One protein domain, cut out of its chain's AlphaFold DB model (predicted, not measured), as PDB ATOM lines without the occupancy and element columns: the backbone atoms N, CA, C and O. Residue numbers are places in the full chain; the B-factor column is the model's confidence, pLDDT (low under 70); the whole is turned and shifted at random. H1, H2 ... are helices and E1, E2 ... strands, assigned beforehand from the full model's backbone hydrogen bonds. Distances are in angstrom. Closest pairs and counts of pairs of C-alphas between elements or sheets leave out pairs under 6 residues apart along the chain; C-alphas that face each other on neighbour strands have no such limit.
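AT A GLANCE: This is residues 498 to 658 of the 1035 residues of the protein "LysM peptidoglycan-binding domain-containing protein" of Anaerolineae bacterium (UniProt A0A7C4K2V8). Two sheets of strands lie face to face as an elongated sandwich, a strongly twisted sheet of E1, E4, E5, E8 and E9 and a flatter one of E3, E2, E6 and E7. Long loops gather at one end and the small helix H2 at the other, while H1 sits beside E1. The printed part has 161 residues, in the order E1 E2 E3 E4 H1 E5 E6 E7 H2 E8 E9; the first sheet is branched, the second has the order E3 - E2 - E6 - E7, and the strand neighbours are antiparallel. The class is mostly strand, though under half of the residues are in named elements. The whole is compact, with a radius of gyration of the C-alphas of 17.1 A and spans of 56 by 33 by 24 A.

IN THESE COORDINATES: In the branched sheet, E1 is residues 498 to 508, 30.4 A long, from C-alpha 498 at (18.651, 15.913, 34.756). E9 is residues 649 to 657, 26.7 A, ending at (23.854, 14.340, 37.282); E8 is 638 to 643, E5 is 579 to 584 and E4 is 560 to 562. In the other sheet E6 is residues 592 to 598, 21.0 A, E2 is 527 to 533, 20.1 A, E3 is 536 to 541 and E7 is 615 to 620. H1 is residues 563 to 568 and H2 is 631 to 634.

HOW THE PARTS SIT: E4 and E5 lie on one side of E1 and E9 on the other side. Within hydrogen-bond range are N 506 and O 561 of E1 and E4 at 2.9 A, N 501 and O 580 of E1 and E5 at 2.9 A, and N 502 and O 654 of E1 and E9 at 2.8 A. The hairpin E8 and E9 has N 642 and O 651 at 2.8 A. In the other sheet N 530 and O 595 of E2 and E6 are 2.9 A apart, N 531 and O 538 of the hairpin E2 and E3 2.9 A, and N 594 and O 619 of the hairpin E6 and E7 2.9 A. The facing parts of the sandwich are 10.1 A centre to centre, their planes 33 degrees apart. The closest C-alphas of E7 and E8 are Gly 619 and Leu 642, 5.9 A. H1 is on the branched sheet of E1, E4, E5, E8 and E9 and stands at the sheet's level, with a height over the sheet of 3.1 A; H2 only grazes that branched sheet, with its residues 633 to 634. Every O i to N i+4 pair in H1 is within range; H2 is too short for one.

THE WHOLE: The C-alphas of Tyr 517 and Ser 628 are farthest apart, 56.2 A. The printed part has no cut. The links E1 to E2, E3 to E4 and E6 to E7 are long. The mean pLDDT of the printed part is 82.1, and residues 512 to 522, 544 to 552, 600 to 612 and 628 are under 70.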
ATOM      1  N   GLU A 498      18.997  15.031  33.637       92.50
ATOM      2  CA  GLU A 498      18.651  15.913  34.756       92.50
ATOM      3  C   GLU A 498      19.911  16.307  35.531       92.50
ATOM      4  O   GLU A 498      20.732  15.461  35.877       92.50
ATOM      5  N   VAL A 499      20.055  17.598  35.830       93.44
ATOM      6  CA  VAL A 499      21.155  18.153  36.630       93.44
ATOM      7  C   VAL A 499      20.639  18.527  38.013       93.44
ATOM      8  O   VAL A 499      19.660  19.265  38.126       93.44
ATOM      9  N   LEU A 500      21.321  18.064  39.062       94.69
ATOM     10  CA  LEU A 500      21.105  18.495  40.440       94.69
ATOM     11  C   LEU A 500      22.126  19.577  40.808       94.69
ATOM     12  O   LEU A 500      23.295  19.286  41.055       94.69
ATOM     13  N   LEU A 501      21.671  20.825  40.901       96.38
ATOM     14  CA  LEU A 501      22.426  21.952  41.448       96.38
ATOM     15  C   LEU A 501      22.155  22.085  42.948       96.38
ATOM     16  O   LEU A 501      21.005  22.046  43.375       96.38
ATOM     17  N   THR A 502      23.192  22.305  43.755       96.31
ATOM     18  CA  THR A 502      23.085  22.638  45.184       96.31
ATOM     19  C   THR A 502      23.923  23.870  45.505       96.31
ATOM     20  O   THR A 502      25.129  23.890  45.257       96.31
ATOM     21  N   PHE A 503      23.307  24.881  46.116       97.38
ATOM     22  CA  PHE A 503      23.999  26.045  46.667       97.38
ATOM     23  C   PHE A 503      24.394  25.754  48.122       97.38
ATOM     24  O   PHE A 503      23.560  25.360  48.938       97.38
ATOM     25  N   LEU A 504      25.679  25.915  48.444       96.31
ATOM     26  CA  LEU A 504      26.284  25.406  49.679       96.31
ATOM     27  C   LEU A 504      26.450  26.507  50.735       96.31
ATOM     28  O   LEU A 504      25.944  26.386  51.854       96.31
ATOM     29  N   THR A 505      27.123  27.605  50.383       97.75
ATOM     30  CA  THR A 505      27.347  28.742  51.290       97.75
ATOM     31  C   THR A 505      27.093  30.078  50.613       97.75
ATOM     32  O   THR A 505      27.355  30.233  49.425       97.75
ATOM     33  N   LEU A 506      26.682  31.069  51.401       96.38
ATOM     34  CA  LEU A 506      26.699  32.487  51.051       96.38
ATOM     35  C   LEU A 506      27.765  33.170  51.918       96.38
ATOM     36  O   LEU A 506      27.593  33.321  53.124       96.38
ATOM     37  N   GLU A 507      28.889  33.536  51.312       96.62
ATOM     38  CA  GLU A 507      29.912  34.395  51.912       96.62
ATOM     39  C   GLU A 507      29.561  35.859  51.602       96.62
ATOM     40  O   GLU A 507      29.245  36.192  50.459       96.62
ATOM     41  N   THR A 508      29.592  36.730  52.609       92.31
ATOM     42  CA  THR A 508      29.396  38.182  52.474       92.31
ATOM     43  C   THR A 508      30.682  38.921  52.827       92.31
ATOM     44  O   THR A 508      31.448  38.466  53.676       92.31
ATOM     45  N   PHE A 509      30.919  40.078  52.207       88.62
ATOM     46  CA  PHE A 509      32.115  40.901  52.423       88.62
ATOM     47  C   PHE A 509      31.735  42.279  52.994       88.62
ATOM     48  O   PHE A 509      31.028  42.354  54.002       88.62
ATOM     49  N   ASP A 510      32.191  43.372  52.376       84.56
ATOM     50  CA  ASP A 510      31.679  44.717  52.641       84.56
ATOM     51  C   ASP A 510      30.343  44.886  51.905       84.56
ATOM     52  O   ASP A 510      30.321  45.173  50.711       84.56
ATOM     53  N   LEU A 511      29.225  44.671  52.603       74.56
ATOM     54  CA  LEU A 511      27.881  44.835  52.034       74.56
ATOM     55  C   LEU A 511      27.544  46.304  51.712       74.56
ATOM     56  O   LEU A 511      26.547  46.571  51.040       74.56
ATOM     57  N   GLY A 512      28.386  47.257  52.123       59.47
ATOM     58  CA  GLY A 512      28.121  48.684  52.026       59.47
ATOM     59  C   GLY A 512      27.090  49.171  53.048       59.47
ATOM     60  O   GLY A 512      26.562  48.420  53.864       59.47
ATOM     61  N   GLY A 513      26.817  50.472  53.002       54.53
ATOM     62  CA  GLY A 513      25.728  51.114  53.733       54.53
ATOM     63  C   GLY A 513      25.256  52.336  52.954       54.53
ATOM     64  O   GLY A 513      26.052  52.965  52.249       54.53
ATOM     65  N   ASP A 514      23.981  52.694  53.078       52.12
ATOM     66  CA  ASP A 514      23.320  53.725  52.263       52.12
ATOM     67  C   ASP A 514      23.810  55.168  52.551       52.12
ATOM     68  O   ASP A 514      23.474  56.129  51.852       52.12
ATOM     69  N   GLY A 515      24.636  55.327  53.592       49.66
ATOM     70  CA  GLY A 515      25.199  56.593  54.062       49.66
ATOM     71  C   GLY A 515      24.436  57.246  55.222       49.66
ATOM     72  O   GLY A 515      24.823  58.336  55.665       49.66
ATOM     73  N   ARG A 516      23.378  56.618  55.744       51.97
ATOM     74  CA  ARG A 516      22.635  57.062  56.929       51.97
ATOM     75  C   ARG A 516      23.405  56.806  58.223       51.97
ATOM     76  O   ARG A 516      24.488  56.231  58.285       51.97
ATOM     77  N   TYR A 517      22.833  57.318  59.309       42.25
ATOM     78  CA  TYR A 517      23.353  57.135  60.664       42.25
ATOM     79  C   TYR A 517      23.166  55.700  61.190       42.25
ATOM     80  O   TYR A 517      23.848  55.314  62.140       42.25
ATOM     81  N   GLU A 518      22.242  54.953  60.592       47.81
ATOM     82  CA  GLU A 518      21.764  53.652  61.061       47.81
ATOM     83  C   GLU A 518      22.699  52.519  60.582       47.81
ATOM     84  O   GLU A 518      23.036  51.642  61.370       47.81
ATOM     85  N   ASP A 519      23.300  52.654  59.398       52.41
ATOM     86  CA  ASP A 519      24.153  51.665  58.711       52.41
ATOM     87  C   ASP A 519      25.606  51.577  59.225       52.41
ATOM     88  O   ASP A 519      26.504  51.062  58.559       52.41
ATOM     89  N   ARG A 520      25.890  52.075  60.433       48.31
ATOM     90  CA  ARG A 520      27.261  52.213  60.982       48.31
ATOM     91  C   ARG A 520      28.045  50.911  61.198       48.31
ATOM     92  O   ARG A 520      29.185  50.973  61.661       48.31
ATOM     93  N   HIS A 521      27.434  49.771  60.899       53.03
ATOM     94  CA  HIS A 521      27.991  48.439  61.087       53.03
ATOM     95  C   HIS A 521      28.099  47.620  59.788       53.03
ATOM     96  O   HIS A 521      28.806  46.623  59.806       53.03
ATOM     97  N   GLY A 522      27.480  48.041  58.675       57.75
ATOM     98  CA  GLY A 522      27.508  47.294  57.404       57.75
ATOM     99  C   GLY A 522      26.661  46.012  57.379       57.75
ATOM    100  O   GLY A 522      26.800  45.210  56.460       57.75
ATOM    101  N   ASP A 523      25.800  45.806  58.378       70.69
ATOM    102  CA  ASP A 523      24.791  44.743  58.378       70.69
ATOM    103  C   ASP A 523      23.495  45.280  57.744       70.69
ATOM    104  O   ASP A 523      23.034  46.367  58.100       70.69
ATOM    105  N   VAL A 524      22.903  44.506  56.836       75.12
ATOM    106  CA  VAL A 524      21.728  44.875  56.029       75.12
ATOM    107  C   VAL A 524      20.436  44.298  56.638       75.12
ATOM    108  O   VAL A 524      20.470  43.396  57.483       75.12
ATOM    109  N   GLY A 525      19.285  44.859  56.244       72.50
ATOM    110  CA  GLY A 525      17.942  44.504  56.714       72.50
ATOM    111  C   GLY A 525      17.489  43.062  56.417       72.50
ATOM    112  O   GLY A 525      18.297  42.208  56.044       72.50
ATOM    113  N   PRO A 526      16.193  42.743  56.612       79.81
ATOM    114  CA  PRO A 526      15.671  41.397  56.408       79.81
ATOM    115  C   PRO A 526      15.813  41.024  54.934       79.81
ATOM    116  O   PRO A 526      15.110  41.573  54.091       79.81
ATOM    117  N   ALA A 527      16.739  40.123  54.611       87.12
ATOM    118  CA  ALA A 527      17.025  39.821  53.214       87.12
ATOM    119  C   ALA A 527      15.964  38.879  52.630       87.12
ATOM    120  O   ALA A 527      15.545  37.909  53.277       87.12
ATOM    121  N   TYR A 528      15.558  39.138  51.393       90.44
ATOM    122  CA  TYR A 528      14.741  38.232  50.593       90.44
ATOM    123  C   TYR A 528      15.381  38.030  49.225       90.44
ATOM    124  O   TYR A 528      16.230  38.805  48.790       90.44
ATOM    125  N   GLY A 529      14.999  36.968  48.529       93.94
ATOM    126  CA  GLY A 529      15.582  36.699  47.226       93.94
ATOM    127  C   GLY A 529      15.239  35.332  46.687       93.94
ATOM    128  O   GLY A 529      14.344  34.641  47.192       93.94
ATOM    129  N   TYR A 530      15.976  34.945  45.653       96.38
ATOM    130  CA  TYR A 530      15.878  33.629  45.053       96.38
ATOM    131  C   TYR A 530      17.219  33.111  44.540       96.38
ATOM    132  O   TYR A 530      18.112  33.866  44.156       96.38
ATOM    133  N   PHE A 531      17.315  31.787  44.518       97.50
ATOM    134  CA  PHE A 531      18.329  31.021  43.805       97.50
ATOM    135  C   PHE A 531      17.626  30.321  42.641       97.50
ATOM    136  O   PHE A 531      16.566  29.729  42.861       97.50
ATOM    137  N   TYR A 532      18.168  30.395  41.426       97.19
ATOM    138  CA  TYR A 532      17.529  29.858  40.219       97.19
ATOM    139  C   TYR A 532      18.447  28.938  39.413       97.19
ATOM    140  O   TYR A 532      19.669  29.036  39.497       97.19
ATOM    141  N   ALA A 533      17.826  28.062  38.627       96.81
ATOM    142  CA  ALA A 533      18.432  27.249  37.582       96.81
ATOM    143  C   ALA A 533      17.404  27.088  36.453       96.81
ATOM    144  O   ALA A 533      16.315  26.555  36.683       96.81
ATOM    145  N   ASN A 534      17.727  27.566  35.251       94.69
ATOM    146  CA  ASN A 534      16.784  27.716  34.139       94.69
ATOM    147  C   ASN A 534      15.448  28.348  34.617       94.69
ATOM    148  O   ASN A 534      15.459  29.423  35.212       94.69
ATOM    149  N   GLU A 535      14.297  27.699  34.394       91.75
ATOM    150  CA  GLU A 535      12.975  28.195  34.834       91.75
ATOM    151  C   GLU A 535      12.630  27.875  36.309       91.75
ATOM    152  O   GLU A 535      11.602  28.326  36.822       91.75
ATOM    153  N   SER A 536      13.461  27.094  37.006       94.75
ATOM    154  CA  SER A 536      13.226  26.647  38.385       94.75
ATOM    155  C   SER A 536      13.888  27.578  39.403       94.75
ATOM    156  O   SER A 536      15.016  28.021  39.207       94.75
ATOM    157  N   GLN A 537      13.223  27.836  40.536       96.31
ATOM    158  CA  GLN A 537      13.759  28.700  41.596       96.31
ATOM    159  C   GLN A 537      13.344  28.277  43.013       96.31
ATOM    160  O   GLN A 537      12.246  27.759  43.230       96.31
ATOM    161  N   ILE A 538      14.201  28.578  43.990       96.56
ATOM    162  CA  ILE A 538      13.899  28.560  45.428       96.56
ATOM    163  C   ILE A 538      13.888  29.997  45.927       96.56
ATOM    164  O   ILE A 538      14.863  30.718  45.733       96.56
ATOM    165  N   THR A 539      12.814  30.402  46.598       96.44
ATOM    166  CA  THR A 539      12.686  31.734  47.203       96.44
ATOM    167  C   THR A 539      12.914  31.680  48.713       96.44
ATOM    168  O   THR A 539      12.656  30.658  49.350       96.44
ATOM    169  N   PHE A 540      13.368  32.788  49.301       94.00
ATOM    170  CA  PHE A 540      13.470  32.978  50.753       94.00
ATOM    171  C   PHE A 540      13.102  34.417  51.156       94.00
ATOM    172  O   PHE A 540      13.090  35.318  50.318       94.00
ATOM    173  N   SER A 541      12.769  34.639  52.432       89.06
ATOM    174  CA  SER A 541      12.473  35.967  53.003       89.06
ATOM    175  C   SER A 541      12.685  35.952  54.517       89.06
ATOM    176  O   SER A 541      12.025  35.201  55.243       89.06
ATOM    177  N   GLY A 542      13.566  36.830  55.004       82.69
ATOM    178  CA  GLY A 542      13.744  37.109  56.431       82.69
ATOM    179  C   GLY A 542      12.479  37.666  57.099       82.69
ATOM    180  O   GLY A 542      12.279  37.479  58.302       82.69
ATOM    181  N   GLY A 543      11.567  38.256  56.325       75.25
ATOM    182  CA  GLY A 543      10.235  38.658  56.750       75.25
ATOM    183  C   GLY A 543      10.097  40.132  57.134       75.25
ATOM    184  O   GLY A 543      11.055  40.886  57.230       75.25
ATOM    185  N   HIS A 544       8.845  40.520  57.373       64.62
ATOM    186  CA  HIS A 544       8.388  41.898  57.195       64.62
ATOM    187  C   HIS A 544       9.031  42.984  58.068       64.62
ATOM    188  O   HIS A 544       8.785  43.039  59.273       64.62
ATOM    189  N   LEU A 545       9.626  43.949  57.356       59.12
ATOM    190  CA  LEU A 545       9.550  45.400  57.569       59.12
ATOM    191  C   LEU A 545       9.979  45.932  58.948       59.12
ATOM    192  O   LEU A 545       9.182  46.012  59.889       59.12
ATOM    193  N   GLY A 546      11.192  46.482  59.005       50.03
ATOM    194  CA  GLY A 546      11.627  47.367  60.086       50.03
ATOM    195  C   GLY A 546      12.947  48.084  59.767       50.03
ATOM    196  O   GLY A 546      13.799  47.495  59.113       50.03
ATOM    197  N   PRO A 547      13.157  49.327  60.232       44.00
ATOM    198  CA  PRO A 547      14.450  49.994  60.103       44.00
ATOM    199  C   PRO A 547      15.428  49.539  61.202       44.00
ATOM    200  O   PRO A 547      15.092  49.585  62.388       44.00
ATOM    201  N   GLY A 548      16.650  49.170  60.805       49.00
ATOM    202  CA  GLY A 548      17.841  49.167  61.666       49.00
ATOM    203  C   GLY A 548      18.090  47.947  62.574       49.00
ATOM    204  O   GLY A 548      17.519  47.834  63.656       49.00
ATOM    205  N   LEU A 549      19.080  47.135  62.180       45.53
ATOM    206  CA  LEU A 549      20.083  46.397  62.986       45.53
ATOM    207  C   LEU A 549      19.702  45.441  64.145       45.53
ATOM    208  O   LEU A 549      20.529  44.604  64.490       45.53
ATOM    209  N   ASP A 550      18.514  45.494  64.750       50.44
ATOM    210  CA  ASP A 550      18.147  44.658  65.919       50.44
ATOM    211  C   ASP A 550      17.271  43.438  65.526       50.44
ATOM    212  O   ASP A 550      16.456  42.942  66.309       50.44
ATOM    213  N   MET A 551      17.394  42.965  64.275       54.72
ATOM    214  CA  MET A 551      16.503  41.956  63.677       54.72
ATOM    215  C   MET A 551      17.148  40.565  63.498       54.72
ATOM    216  O   MET A 551      18.344  40.477  63.228       54.72
ATOM    217  N   PRO A 552      16.381  39.455  63.618       57.41
ATOM    218  CA  PRO A 552      16.967  38.107  63.633       57.41
ATOM    219  C   PRO A 552      17.527  37.609  62.290       57.41
ATOM    220  O   PRO A 552      18.428  36.775  62.295       57.41
ATOM    221  N   ASN A 553      17.001  38.109  61.164       70.62
ATOM    222  CA  ASN A 553      17.158  37.511  59.829       70.62
ATOM    223  C   ASN A 553      17.784  38.491  58.813       70.62
ATOM    224  O   ASN A 553      17.283  38.638  57.700       70.62
ATOM    225  N   GLY A 554      18.823  39.222  59.224       78.06
ATOM    226  CA  GLY A 554      19.588  40.118  58.347       78.06
ATOM    227  C   GLY A 554      20.887  39.489  57.834       78.06
ATOM    228  O   GLY A 554      21.419  38.552  58.444       78.06
ATOM    229  N   LEU A 555      21.409  40.019  56.724       84.94
ATOM    230  CA  LEU A 555      22.746  39.674  56.231       84.94
ATOM    231  C   LEU A 555      23.795  40.578  56.881       84.94
ATOM    232  O   LEU A 555      23.684  41.799  56.851       84.94
ATOM    233  N   ARG A 556      24.814  39.965  57.481       84.88
ATOM    234  CA  ARG A 556      25.898  40.657  58.184       84.88
ATOM    235  C   ARG A 556      27.127  40.814  57.313       84.88
ATOM    236  O   ARG A 556      27.377  39.966  56.456       84.88
ATOM    237  N   HIS A 557      27.930  41.837  57.572       85.06
ATOM    238  CA  HIS A 557      29.205  42.019  56.879       85.06
ATOM    239  C   HIS A 557      30.202  40.884  57.208       85.06
ATOM    240  O   HIS A 557      30.160  40.300  58.295       85.06
ATOM    241  N   ASN A 558      31.125  40.580  56.287       85.75
ATOM    242  CA  ASN A 558      32.226  39.611  56.457       85.75
ATOM    243  C   ASN A 558      31.812  38.256  57.086       85.75
ATOM    244  O   ASN A 558      32.522  37.731  57.948       85.75
ATOM    245  N   THR A 559      30.647  37.713  56.715       90.00
ATOM    246  CA  THR A 559      30.027  36.553  57.376       90.00
ATOM    247  C   THR A 559      29.787  35.407  56.390       90.00
ATOM    248  O   THR A 559      29.276  35.596  55.291       90.00
ATOM    249  N   LEU A 560      30.135  34.186  56.800       95.38
ATOM    250  CA  LEU A 560      29.868  32.965  56.038       95.38
ATOM    251  C   LEU A 560      28.593  32.285  56.556       95.38
ATOM    252  O   LEU A 560      28.545  31.836  57.701       95.38
ATOM    253  N   TYR A 561      27.584  32.178  55.697       93.56
ATOM    254  CA  TYR A 561      26.322  31.490  55.954       93.56
ATOM    255  C   TYR A 561      26.317  30.115  55.280       93.56
ATOM    256  O   TYR A 561      26.574  30.007  54.081       93.56
ATOM    257  N   ASN A 562      25.969  29.062  56.020       96.44
ATOM    258  CA  ASN A 562      25.661  27.745  55.458       96.44
ATOM    259  C   ASN A 562      24.195  27.736  54.994       96.44
ATOM    260  O   ASN A 562      23.288  27.886  55.814       96.44
ATOM    261  N   LEU A 563      23.947  27.561  53.694       95.56
ATOM    262  CA  LEU A 563      22.596  27.634  53.121       95.56
ATOM    263  C   LEU A 563      21.723  26.435  53.537       95.56
ATOM    264  O   LEU A 563      20.504  26.567  53.661       95.56
ATOM    265  N   GLY A 564      22.329  25.283  53.837       94.12
ATOM    266  CA  GLY A 564      21.643  24.130  54.426       94.12
ATOM    267  C   GLY A 564      21.126  24.409  55.842       94.12
ATOM    268  O   GLY A 564      19.984  24.086  56.161       94.12
ATOM    269  N   GLU A 565      21.924  25.071  56.682       94.31
ATOM    270  CA  GLU A 565      21.501  25.480  58.033       94.31
ATOM    271  C   GLU A 565      20.487  26.635  57.994       94.31
ATOM    272  O   GLU A 565      19.483  26.611  58.707       94.31
ATOM    273  N   MET A 566      20.715  27.618  57.119       92.12
ATOM    274  CA  MET A 566      19.853  28.790  56.923       92.12
ATOM    275  C   MET A 566      18.452  28.409  56.419       92.12
ATOM    276  O   MET A 566      17.461  28.949  56.903       92.12
ATOM    277  N   SER A 567      18.357  27.447  55.496       94.12
ATOM    278  CA  SER A 567      17.079  26.923  54.986       94.12
ATOM    279  C   SER A 567      16.364  25.988  55.969       94.12
ATOM    280  O   SER A 567      15.132  25.925  55.980       94.12
ATOM    281  N   ALA A 568      17.112  25.299  56.841       93.50
ATOM    282  CA  ALA A 568      16.540  24.527  57.939       93.50
ATOM    283  C   ALA A 568      15.900  25.421  59.021       93.50
ATOM    284  O   ALA A 568      14.941  24.990  59.678       93.50
ATOM    285  N   ASP A 569      16.375  26.665  59.196       91.12
ATOM    286  CA  ASP A 569      15.686  27.639  60.038       91.12
ATOM    287  C   ASP A 569      14.464  28.251  59.330       91.12
ATOM    288  O   ASP A 569      14.527  29.035  58.383       91.12
ATOM    289  N   ARG A 570      13.294  27.929  59.883       88.25
ATOM    290  CA  ARG A 570      11.980  28.376  59.410       88.25
ATOM    291  C   ARG A 570      11.783  29.889  59.496       88.25
ATOM    292  O   ARG A 570      10.808  30.387  58.931       88.25
ATOM    293  N   THR A 571      12.643  30.612  60.212       86.00
ATOM    294  CA  THR A 571      12.618  32.080  60.257       86.00
ATOM    295  C   THR A 571      12.886  32.715  58.885       86.00
ATOM    296  O   THR A 571      12.231  33.710  58.580       86.00
ATOM    297  N   TRP A 572      13.733  32.099  58.048       88.38
ATOM    298  CA  TRP A 572      14.113  32.559  56.699       88.38
ATOM    299  C   TRP A 572      13.142  32.153  55.579       88.38
ATOM    300  O   TRP A 572      13.311  32.557  54.429       88.38
ATOM    301  N   ARG A 573      12.105  31.364  55.898       91.62
ATOM    302  CA  ARG A 573      10.957  31.066  55.015       91.62
ATOM    303  C   ARG A 573      11.315  30.511  53.626       91.62
ATOM    304  O   ARG A 573      10.580  30.761  52.672       91.62
ATOM    305  N   PHE A 574      12.403  29.751  53.519       94.75
ATOM    306  CA  PHE A 574      12.787  29.074  52.280       94.75
ATOM    307  C   PHE A 574      11.635  28.225  51.709       94.75
ATOM    308  O   PHE A 574      10.956  27.505  52.448       94.75
ATOM    309  N   SER A 575      11.425  28.279  50.391       95.38
ATOM    310  CA  SER A 575      10.405  27.474  49.698       95.38
ATOM    311  C   SER A 575      10.776  25.989  49.567       95.38
ATOM    312  O   SER A 575       9.909  25.165  49.281       95.38
ATOM    313  N   GLY A 576      12.048  25.647  49.790       92.75
ATOM    314  CA  GLY A 576      12.611  24.298  49.761       92.75
ATOM    315  C   GLY A 576      14.059  24.291  50.265       92.75
ATOM    316  O   GLY A 576      14.569  25.320  50.706       92.75
ATOM    317  N   MET A 577      14.736  23.143  50.186       93.69
ATOM    318  CA  MET A 577      16.200  23.092  50.344       93.69
ATOM    319  C   MET A 577      16.881  23.949  49.255       93.69
ATOM    320  O   MET A 577      16.280  24.125  48.195       93.69
ATOM    321  N   PRO A 578      18.121  24.442  49.450       94.38
ATOM    322  CA  PRO A 578      18.876  25.231  48.468       94.38
ATOM    323  C   PRO A 578      19.421  24.371  47.304       94.38
ATOM    324  O   PRO A 578      20.590  24.471  46.938       94.38
ATOM    325  N   ALA A 579      18.591  23.488  46.741       95.88
ATOM    326  CA  ALA A 579      18.953  22.569  45.669       95.88
ATOM    327  C   ALA A 579      17.829  22.429  44.629       95.88
ATOM    328  O   ALA A 579      16.659  22.284  44.986       95.88
ATOM    329  N   LEU A 580      18.199  22.468  43.348       96.06
ATOM    330  CA  LEU A 580      17.307  22.426  42.191       96.06
ATOM    331  C   LEU A 580      17.687  21.259  41.284       96.06
ATOM    332  O   LEU A 580      18.835  21.169  40.857       96.06
ATOM    333  N   THR A 581      16.710  20.424  40.938       95.31
ATOM    334  CA  THR A 581      16.820  19.505  39.801       95.31
ATOM    335  C   THR A 581      16.239  20.185  38.564       95.31
ATOM    336  O   THR A 581      15.127  20.718  38.626       95.31
ATOM    337  N   VAL A 582      16.975  20.182  37.453       94.31
ATOM    338  CA  VAL A 582      16.523  20.732  36.165       94.31
ATOM    339  C   VAL A 582      16.783  19.759  35.022       94.31
ATOM    340  O   VAL A 582      17.870  19.197  34.910       94.31
ATOM    341  N   ALA A 583      15.786  19.583  34.159       91.81
ATOM    342  CA  ALA A 583      15.914  18.806  32.934       91.81
ATOM    343  C   ALA A 583      16.631  19.628  31.852       91.81
ATOM    344  O   ALA A 583      16.248  20.769  31.575       91.81
ATOM    345  N   ILE A 584      17.656  19.040  31.238       88.12
ATOM    346  CA  ILE A 584      18.449  19.622  30.156       88.12
ATOM    347  C   ILE A 584      18.182  18.805  28.876       88.12
ATOM    348  O   ILE A 584      18.614  17.652  28.798       88.12
ATOM    349  N   PRO A 585      17.452  19.354  27.883       80.44
ATOM    350  CA  PRO A 585      17.265  18.701  26.586       80.44
ATOM    351  C   PRO A 585      18.564  18.710  25.762       80.44
ATOM    352  O   PRO A 585      19.525  19.387  26.119       80.44
ATOM    353  N   GLU A 586      18.599  17.975  24.649       71.81
ATOM    354  CA  GLU A 586      19.829  17.750  23.867       71.81
ATOM    355  C   GLU A 586      20.414  19.027  23.240       71.81
ATOM    356  O   GLU A 586      21.603  19.283  23.394       71.81
ATOM    357  N   ASP A 587      19.575  19.879  22.636       74.62
ATOM    358  CA  ASP A 587      19.927  21.249  22.204       74.62
ATOM    359  C   ASP A 587      19.788  22.272  23.363       74.62
ATOM    360  O   ASP A 587      19.481  23.452  23.165       74.62
ATOM    361  N   GLY A 588      19.897  21.804  24.607       81.81
ATOM    362  CA  GLY A 588      19.617  22.568  25.815       81.81
ATOM    363  C   GLY A 588      20.776  23.428  26.305       81.81
ATOM    364  O   GLY A 588      21.947  23.237  25.969       81.81
ATOM    365  N   ALA A 589      20.428  24.361  27.189       88.31
ATOM    366  CA  ALA A 589      21.378  25.153  27.948       88.31
ATOM    367  C   ALA A 589      21.072  25.072  29.449       88.31
ATOM    368  O   ALA A 589      19.920  24.895  29.857       88.31
ATOM    369  N   PHE A 590      22.112  25.221  30.261       93.12
ATOM    370  CA  PHE A 590      22.043  25.292  31.714       93.12
ATOM    371  C   PHE A 590      22.633  26.622  32.188       93.12
ATOM    372  O   PHE A 590      23.807  26.914  31.955       93.12
ATOM    373  N   GLU A 591      21.810  27.434  32.844       95.12
ATOM    374  CA  GLU A 591      22.194  28.684  33.496       95.12
ATOM    375  C   GLU A 591      21.631  28.689  34.920       95.12
ATOM    376  O   GLU A 591      20.505  28.244  35.155       95.12
ATOM    377  N   PHE A 592      22.400  29.192  35.881       97.44
ATOM    378  CA  PHE A 592      21.968  29.309  37.269       97.44
ATOM    379  C   PHE A 592      22.548  30.545  37.947       97.44
ATOM    380  O   PHE A 592      23.611  31.041  37.579       97.44
ATOM    381  N   GLY A 593      21.876  31.030  38.986       97.44
ATOM    382  CA  GLY A 593      22.295  32.243  39.674       97.44
ATOM    383  C   GLY A 593      21.542  32.514  40.965       97.44
ATOM    384  O   GLY A 593      20.753  31.698  41.446       97.44
ATOM    385  N   PHE A 594      21.812  33.681  41.538       97.00
ATOM    386  CA  PHE A 594      21.185  34.164  42.760       97.00
ATOM    387  C   PHE A 594      20.927  35.672  42.682       97.00
ATOM    388  O   PHE A 594      21.716  36.418  42.102       97.00
ATOM    389  N   HIS A 595      19.832  36.105  43.299       95.62
ATOM    390  CA  HIS A 595      19.385  37.493  43.347       95.62
ATOM    391  C   HIS A 595      18.849  37.787  44.754       95.62
ATOM    392  O   HIS A 595      17.919  37.113  45.212       95.62
ATOM    393  N   ILE A 596      19.464  38.737  45.463       92.25
ATOM    394  CA  ILE A 596      19.221  39.013  46.886       92.25
ATOM    395  C   ILE A 596      19.021  40.519  47.113       92.25
ATOM    396  O   ILE A 596      19.912  41.322  46.836       92.25
ATOM    397  N   MET A 597      17.874  40.857  47.698       87.12
ATOM    398  CA  MET A 597      17.394  42.202  48.033       87.12
ATOM    399  C   MET A 597      17.212  42.346  49.556       87.12
ATOM    400  O   MET A 597      17.133  41.334  50.263       87.12
ATOM    401  N   ASP A 598      17.086  43.568  50.074       81.88
ATOM    402  CA  ASP A 598      16.514  43.809  51.410       81.88
ATOM    403  C   ASP A 598      15.001  44.099  51.365       81.88
ATOM    404  O   ASP A 598      14.466  44.489  50.337       81.88
ATOM    405  N   GLU A 599      14.280  43.815  52.459       76.19
ATOM    406  CA  GLU A 599      12.823  44.019  52.585       76.19
ATOM    407  C   GLU A 599      12.531  45.362  53.301       76.19
ATOM    408  O   GLU A 599      12.302  45.389  54.521       76.19
ATOM    409  N   ASP A 600      12.572  46.483  52.566       69.62
ATOM    410  CA  ASP A 600      12.531  47.847  53.130       69.62
ATOM    411  C   ASP A 600      11.135  48.525  53.104       69.62
ATOM    412  O   ASP A 600      10.170  48.097  52.472       69.62
ATOM    413  N   SER A 601      10.982  49.588  53.898       55.62
ATOM    414  CA  SER A 601       9.698  50.149  54.337       55.62
ATOM    415  C   SER A 601       9.378  51.567  53.841       55.62
ATOM    416  O   SER A 601       8.397  52.171  54.299       55.62
ATOM    417  N   GLY A 602      10.196  52.129  52.947       56.81
ATOM    418  CA  GLY A 602      10.083  53.519  52.506       56.81
ATOM    419  C   GLY A 602       8.943  53.830  51.518       56.81
ATOM    420  O   GLY A 602       7.880  53.207  51.495       56.81
ATOM    421  N   ARG A 603       9.091  54.928  50.763       53.06
ATOM    422  CA  ARG A 603       8.025  55.505  49.916       53.06
ATOM    423  C   ARG A 603       8.465  55.676  48.468       53.06
ATOM    424  O   ARG A 603       8.542  56.804  47.983       53.06
ATOM    425  N   CYS A 604       8.663  54.557  47.789       59.38
ATOM    426  CA  CYS A 604       8.963  54.492  46.362       59.38
ATOM    427  C   CYS A 604       7.999  55.354  45.523       59.38
ATOM    428  O   CYS A 604       6.825  55.013  45.360       59.38
ATOM    429  N   ASN A 605       8.498  56.478  44.993       52.66
ATOM    430  CA  ASN A 605       7.841  57.240  43.920       52.66
ATOM    431  C   ASN A 605       8.608  57.124  42.596       52.66
ATOM    432  O   ASN A 605       7.976  57.066  41.545       52.66
ATOM    433  N   ASP A 606       9.940  57.049  42.662       51.69
ATOM    434  CA  ASP A 606      10.857  56.885  41.533       51.69
ATOM    435  C   ASP A 606      11.883  55.775  41.853       51.69
ATOM    436  O   ASP A 606      12.182  55.516  43.019       51.69
ATOM    437  N   SER A 607      12.438  55.118  40.828       47.81
ATOM    438  CA  SER A 607      13.361  53.967  40.947       47.81
ATOM    439  C   SER A 607      14.801  54.375  41.313       47.81
ATOM    440  O   SER A 607      15.752  54.077  40.588       47.81
ATOM    441  N   GLY A 608      14.936  55.155  42.382       51.06
ATOM    442  CA  GLY A 608      16.196  55.713  42.882       51.06
ATOM    443  C   GLY A 608      16.043  56.538  44.167       51.06
ATOM    444  O   GLY A 608      16.944  57.304  44.509       51.06
ATOM    445  N   ASP A 609      14.902  56.427  44.857       55.44
ATOM    446  CA  ASP A 609      14.777  56.807  46.266       55.44
ATOM    447  C   ASP A 609      15.417  55.690  47.109       55.44
ATOM    448  O   ASP A 609      14.964  54.552  47.039       55.44
ATOM    449  N   ALA A 610      16.429  56.014  47.924       49.72
ATOM    450  CA  ALA A 610      17.074  55.073  48.850       49.72
ATOM    451  C   ALA A 610      16.126  54.734  50.020       49.72
ATOM    452  O   ALA A 610      16.200  55.329  51.095       49.72
ATOM    453  N   GLY A 611      15.129  53.896  49.779       52.88
ATOM    454  CA  GLY A 611      14.008  53.626  50.685       52.88
ATOM    455  C   GLY A 611      12.962  52.753  49.999       52.88
ATOM    456  O   GLY A 611      11.768  53.075  49.994       52.88
ATOM    457  N   CYS A 612      13.476  51.742  49.318       63.84
ATOM    458  CA  CYS A 612      12.836  50.718  48.513       63.84
ATOM    459  C   CYS A 612      13.736  49.489  48.633       63.84
ATOM    460  O   CYS A 612      14.907  49.654  48.963       63.84
ATOM    461  N   ASP A 613      13.209  48.307  48.327       72.25
ATOM    462  CA  ASP A 613      13.995  47.073  48.287       72.25
ATOM    463  C   ASP A 613      15.230  47.274  47.377       72.25
ATOM    464  O   ASP A 613      15.087  47.437  46.158       72.25
ATOM    465  N   ASP A 614      16.425  47.331  47.970       76.75
ATOM    466  CA  ASP A 614      17.694  47.651  47.309       76.75
ATOM    467  C   ASP A 614      18.492  46.363  47.033       76.75
ATOM    468  O   ASP A 614      18.432  45.377  47.778       76.75
ATOM    469  N   LEU A 615      19.246  46.344  45.927       83.69
ATOM    470  CA  LEU A 615      20.017  45.163  45.532       83.69
ATOM    471  C   LEU A 615      21.242  44.995  46.438       83.69
ATOM    472  O   LEU A 615      22.200  45.771  46.358       83.69
ATOM    473  N   ILE A 616      21.227  43.938  47.257       84.19
ATOM    474  CA  ILE A 616      22.369  43.547  48.088       84.19
ATOM    475  C   ILE A 616      23.423  42.885  47.202       84.19
ATOM    476  O   ILE A 616      24.569  43.327  47.188       84.19
ATOM    477  N   CYS A 617      23.030  41.828  46.479       89.75
ATOM    478  CA  CYS A 617      23.923  41.002  45.667       89.75
ATOM    479  C   CYS A 617      23.167  40.236  44.565       89.75
ATOM    480  O   CYS A 617      22.179  39.554  44.843       89.75
ATOM    481  N   GLU A 618      23.697  40.252  43.342       94.81
ATOM    482  CA  GLU A 618      23.258  39.418  42.211       94.81
ATOM    483  C   GLU A 618      24.474  38.814  41.498       94.81
ATOM    484  O   GLU A 618      25.500  39.482  41.347       94.81
ATOM    485  N   GLY A 619      24.366  37.554  41.070       95.50
ATOM    486  CA  GLY A 619      25.399  36.866  40.296       95.50
ATOM    487  C   GLY A 619      24.875  35.607  39.603       95.50
ATOM    488  O   GLY A 619      24.077  34.859  40.169       95.50
ATOM    489  N   PHE A 620      25.346  35.370  38.380       96.00
ATOM    490  CA  PHE A 620      24.886  34.313  37.475       96.00
ATOM    491  C   PHE A 620      26.069  33.539  36.873       96.00
ATOM    492  O   PHE A 620      27.199  34.031  36.816       96.00
ATOM    493  N   SER A 621      25.822  32.297  36.459       95.12
ATOM    494  CA  SER A 621      26.795  31.439  35.784       95.12
ATOM    495  C   SER A 621      27.016  31.884  34.332       95.12
ATOM    496  O   SER A 621      26.155  32.542  33.747       95.12
ATOM    497  N   PRO A 622      28.118  31.483  33.671       91.56
ATOM    498  CA  PRO A 622      28.081  31.398  32.214       91.56
ATOM    499  C   PRO A 622      26.971  30.422  31.785       91.56
ATOM    500  O   PRO A 622      26.613  29.508  32.532       91.56
ATOM    501  N   ILE A 623      26.445  30.605  30.577       90.06
ATOM    502  CA  ILE A 623      25.487  29.674  29.977       90.06
ATOM    503  C   ILE A 623      26.263  28.441  29.497       90.06
ATOM    504  O   ILE A 623      27.166  28.557  28.665       90.06
ATOM    505  N   TYR A 624      25.919  27.265  30.017       89.00
ATOM    506  CA  TYR A 624      26.497  25.989  29.605       89.00
ATOM    507  C   TYR A 624      25.609  25.345  28.535       89.00
ATOM    508  O   TYR A 624      24.562  24.785  28.848       89.00
ATOM    509  N   GLU A 625      26.010  25.438  27.268       86.12
ATOM    510  CA  GLU A 625      25.343  24.761  26.144       86.12
ATOM    511  C   GLU A 625      25.764  23.284  26.069       86.12
ATOM    512  O   GLU A 625      26.961  22.971  26.127       86.12
ATOM    513  N   VAL A 626      24.799  22.377  25.883       79.88
ATOM    514  CA  VAL A 626      25.082  20.971  25.569       79.88
ATOM    515  C   VAL A 626      25.566  20.873  24.122       79.88
ATOM    516  O   VAL A 626      24.914  21.328  23.190       79.88
ATOM    517  N   ASN A 627      26.751  20.296  23.928       77.56
ATOM    518  CA  ASN A 627      27.303  19.966  22.616       77.56
ATOM    519  C   ASN A 627      28.385  18.882  22.758       77.56
ATOM    520  O   ASN A 627      28.871  18.616  23.860       77.56
ATOM    521  N   SER A 628      28.815  18.287  21.645       68.44
ATOM    522  CA  SER A 628      29.765  17.164  21.631       68.44
ATOM    523  C   SER A 628      31.165  17.460  22.192       68.44
ATOM    524  O   SER A 628      31.885  16.518  22.509       68.44
ATOM    525  N   ALA A 629      31.561  18.729  22.362       71.19
ATOM    526  CA  ALA A 629      32.822  19.097  23.014       71.19
ATOM    527  C   ALA A 629      32.688  19.281  24.541       71.19
ATOM    528  O   ALA A 629      33.680  19.152  25.260       71.19
ATOM    529  N   ASN A 630      31.474  19.557  25.033       74.44
ATOM    530  CA  ASN A 630      31.205  19.937  26.426       74.44
ATOM    531  C   ASN A 630      30.315  18.939  27.192       74.44
ATOM    532  O   ASN A 630      30.197  19.062  28.408       74.44
ATOM    533  N   ALA A 631      29.690  17.961  26.523       75.94
ATOM    534  CA  ALA A 631      28.712  17.043  27.127       75.94
ATOM    535  C   ALA A 631      29.229  16.320  28.388       75.94
ATOM    536  O   ALA A 631      28.485  16.179  29.355       75.94
ATOM    537  N   TRP A 632      30.520  15.969  28.418       78.88
ATOM    538  CA  TRP A 632      31.203  15.352  29.565       78.88
ATOM    539  C   TRP A 632      31.135  16.190  30.856       78.88
ATOM    540  O   TRP A 632      31.184  15.636  31.954       78.88
ATOM    541  N   MET A 633      30.992  17.519  30.751       85.12
ATOM    542  CA  MET A 633      30.830  18.394  31.916       85.12
ATOM    543  C   MET A 633      29.500  18.121  32.627       85.12
ATOM    544  O   MET A 633      29.422  18.254  33.841       85.12
ATOM    545  N   PHE A 634      28.472  17.688  31.890       87.56
ATOM    546  CA  PHE A 634      27.176  17.309  32.453       87.56
ATOM    547  C   PHE A 634      27.163  15.903  33.059       87.56
ATOM    548  O   PHE A 634      26.289  15.606  33.864       87.56
ATOM    549  N   ASP A 635      28.139  15.065  32.704       86.56
ATOM    550  CA  ASP A 635      28.315  13.704  33.221       86.56
ATOM    551  C   ASP A 635      29.207  13.645  34.477       86.56
ATOM    552  O   ASP A 635      29.447  12.568  35.017       86.56
ATOM    553  N   SER A 636      29.718  14.790  34.943       86.50
ATOM    554  CA  SER A 636      30.692  14.905  36.036       86.50
ATOM    555  C   SER A 636      30.252  15.914  37.110       86.50
ATOM    556  O   SER A 636      29.391  16.763  36.879       86.50
ATOM    557  N   HIS A 637      30.821  15.806  38.319       89.00
ATOM    558  CA  HIS A 637      30.450  16.662  39.457       89.00
ATOM    559  C   HIS A 637      31.332  17.913  39.565       89.00
ATOM    560  O   HIS A 637      32.501  17.871  39.966       89.00
ATOM    561  N   ASN A 638      30.731  19.049  39.234       91.88
ATOM    562  CA  ASN A 638      31.338  20.368  39.174       91.88
ATOM    563  C   ASN A 638      31.163  21.117  40.499       91.88
ATOM    564  O   ASN A 638      30.107  21.074  41.122       91.88
ATOM    565  N   GLU A 639      32.177  21.880  40.900       92.88
ATOM    566  CA  GLU A 639      32.149  22.751  42.081       92.88
ATOM    567  C   GLU A 639      32.659  24.143  41.705       92.88
ATOM    568  O   GLU A 639      33.551  24.282  40.866       92.88
ATOM    569  N   GLY A 640      32.109  25.187  42.322       94.81
ATOM    570  CA  GLY A 640      32.513  26.554  42.014       94.81
ATOM    571  C   GLY A 640      31.962  27.599  42.974       94.81
ATOM    572  O   GLY A 640      31.408  27.295  44.032       94.81
ATOM    573  N   ALA A 641      32.146  28.865  42.602       96.75
ATOM    574  CA  ALA A 641      31.564  29.988  43.316       96.75
ATOM    575  C   ALA A 641      31.174  31.111  42.353       96.75
ATOM    576  O   ALA A 641      31.998  31.557  41.557       96.75
ATOM    577  N   LEU A 642      29.935  31.586  42.468       97.00
ATOM    578  CA  LEU A 642      29.475  32.814  41.829       97.00
ATOM    579  C   LEU A 642      29.821  33.982  42.754       97.00
ATOM    580  O   LEU A 642      29.464  33.962  43.930       97.00
ATOM    581  N   ILE A 643      30.522  34.989  42.243       95.81
ATOM    582  CA  ILE A 643      30.779  36.257  42.943       95.81
ATOM    583  C   ILE A 643      29.802  37.282  42.361       95.81
ATOM    584  O   ILE A 643      29.583  37.268  41.149       95.81
ATOM    585  N   SER A 644      29.195  38.133  43.192       93.50
ATOM    586  CA  SER A 644      28.277  39.165  42.691       93.50
ATOM    587  C   SER A 644      29.001  40.200  41.823       93.50
ATOM    588  O   SER A 644      30.203  40.411  41.997       93.50
ATOM    589  N   GLU A 645      28.296  40.870  40.903       88.31
ATOM    590  CA  GLU A 645      28.927  41.835  39.973       88.31
ATOM    591  C   GLU A 645      29.697  42.966  40.684       88.31
ATOM    592  O   GLU A 645      30.679  43.495  40.160       88.31
ATOM    593  N   ASP A 646      29.270  43.318  41.896       83.88
ATOM    594  CA  ASP A 646      29.881  44.328  42.762       83.88
ATOM    595  C   ASP A 646      30.875  43.767  43.797       83.88
ATOM    596  O   ASP A 646      31.494  44.530  44.541       83.88
ATOM    597  N   GLY A 647      31.049  42.444  43.846       89.31
ATOM    598  CA  GLY A 647      31.957  41.751  44.757       89.31
ATOM    599  C   GLY A 647      31.512  41.694  46.222       89.31
ATOM    600  O   GLY A 647      32.330  41.322  47.064       89.31
ATOM    601  N   ARG A 648      30.262  42.051  46.557       88.62
ATOM    602  CA  ARG A 648      29.755  42.056  47.945       88.62
ATOM    603  C   ARG A 648      29.392  40.677  48.495       88.62
ATOM    604  O   ARG A 648      29.517  40.466  49.704       88.62
ATOM    605  N   CYS A 649      29.012  39.735  47.634       93.94
ATOM    606  CA  CYS A 649      28.743  38.346  48.008       93.94
ATOM    607  C   CYS A 649      29.513  37.348  47.143       93.94
ATOM    608  O   CYS A 649      29.863  37.612  45.991       93.94
ATOM    609  N   ARG A 650      29.683  36.143  47.686       97.19
ATOM    610  CA  ARG A 650      30.160  34.961  46.979       97.19
ATOM    611  C   ARG A 650      29.356  33.736  47.403       97.19
ATOM    612  O   ARG A 650      29.440  33.291  48.544       97.19
ATOM    613  N   VAL A 651      28.583  33.178  46.477       97.56
ATOM    614  CA  VAL A 651      27.804  31.955  46.693       97.56
ATOM    615  C   VAL A 651      28.587  30.761  46.162       97.56
ATOM    616  O   VAL A 651      28.904  30.711  44.975       97.56
ATOM    617  N   THR A 652      28.901  29.792  47.022       98.00
ATOM    618  CA  THR A 652      29.503  28.519  46.596       98.00
ATOM    619  C   THR A 652      28.419  27.533  46.169       98.00
ATOM    620  O   THR A 652      27.324  27.505  46.737       98.00
ATOM    621  N   TYR A 653      28.715  26.727  45.154       96.00
ATOM    622  CA  TYR A 653      27.774  25.768  44.581       96.00
ATOM    623  C   TYR A 653      28.479  24.481  44.148       96.00
ATOM    624  O   TYR A 653      29.689  24.462  43.910       96.00
ATOM    625  N   GLN A 654      27.686  23.428  43.985       94.88
ATOM    626  CA  GLN A 654      28.073  22.197  43.307       94.88
ATOM    627  C   GLN A 654      26.946  21.716  42.388       94.88
ATOM    628  O   GLN A 654      25.776  21.932  42.710       94.88
ATOM    629  N   TRP A 655      27.268  21.063  41.273       94.75
ATOM    630  CA  TRP A 655      26.271  20.448  40.396       94.75
ATOM    631  C   TRP A 655      26.812  19.250  39.615       94.75
ATOM    632  O   TRP A 655      27.977  19.227  39.230       94.75
ATOM    633  N   GLY A 656      25.942  18.286  39.333       92.44
ATOM    634  CA  GLY A 656      26.239  17.104  38.520       92.44
ATOM    635  C   GLY A 656      24.948  16.391  38.100       92.44
ATOM    636  O   GLY A 656      23.865  16.962  38.286       92.44
ATOM    637  N   PRO A 657      25.028  15.161  37.563       91.88
ATOM    638  CA  PRO A 657      23.854  14.340  37.282       91.88
ATOM    639  C   PRO A 657      22.928  14.201  38.498       91.88
ATOM    640  O   PRO A 657      23.374  13.966  39.622       91.88
ATOM    641  N   ALA A 658      21.621  14.329  38.284       91.56
ATOM    642  CA  ALA A 658      20.623  13.994  39.291       91.56
ATOM    643  C   ALA A 658      20.474  12.469  39.429       91.56
ATOM    644  O   ALA A 658      20.725  11.714  38.489       91.56
TER     645      ALA A 658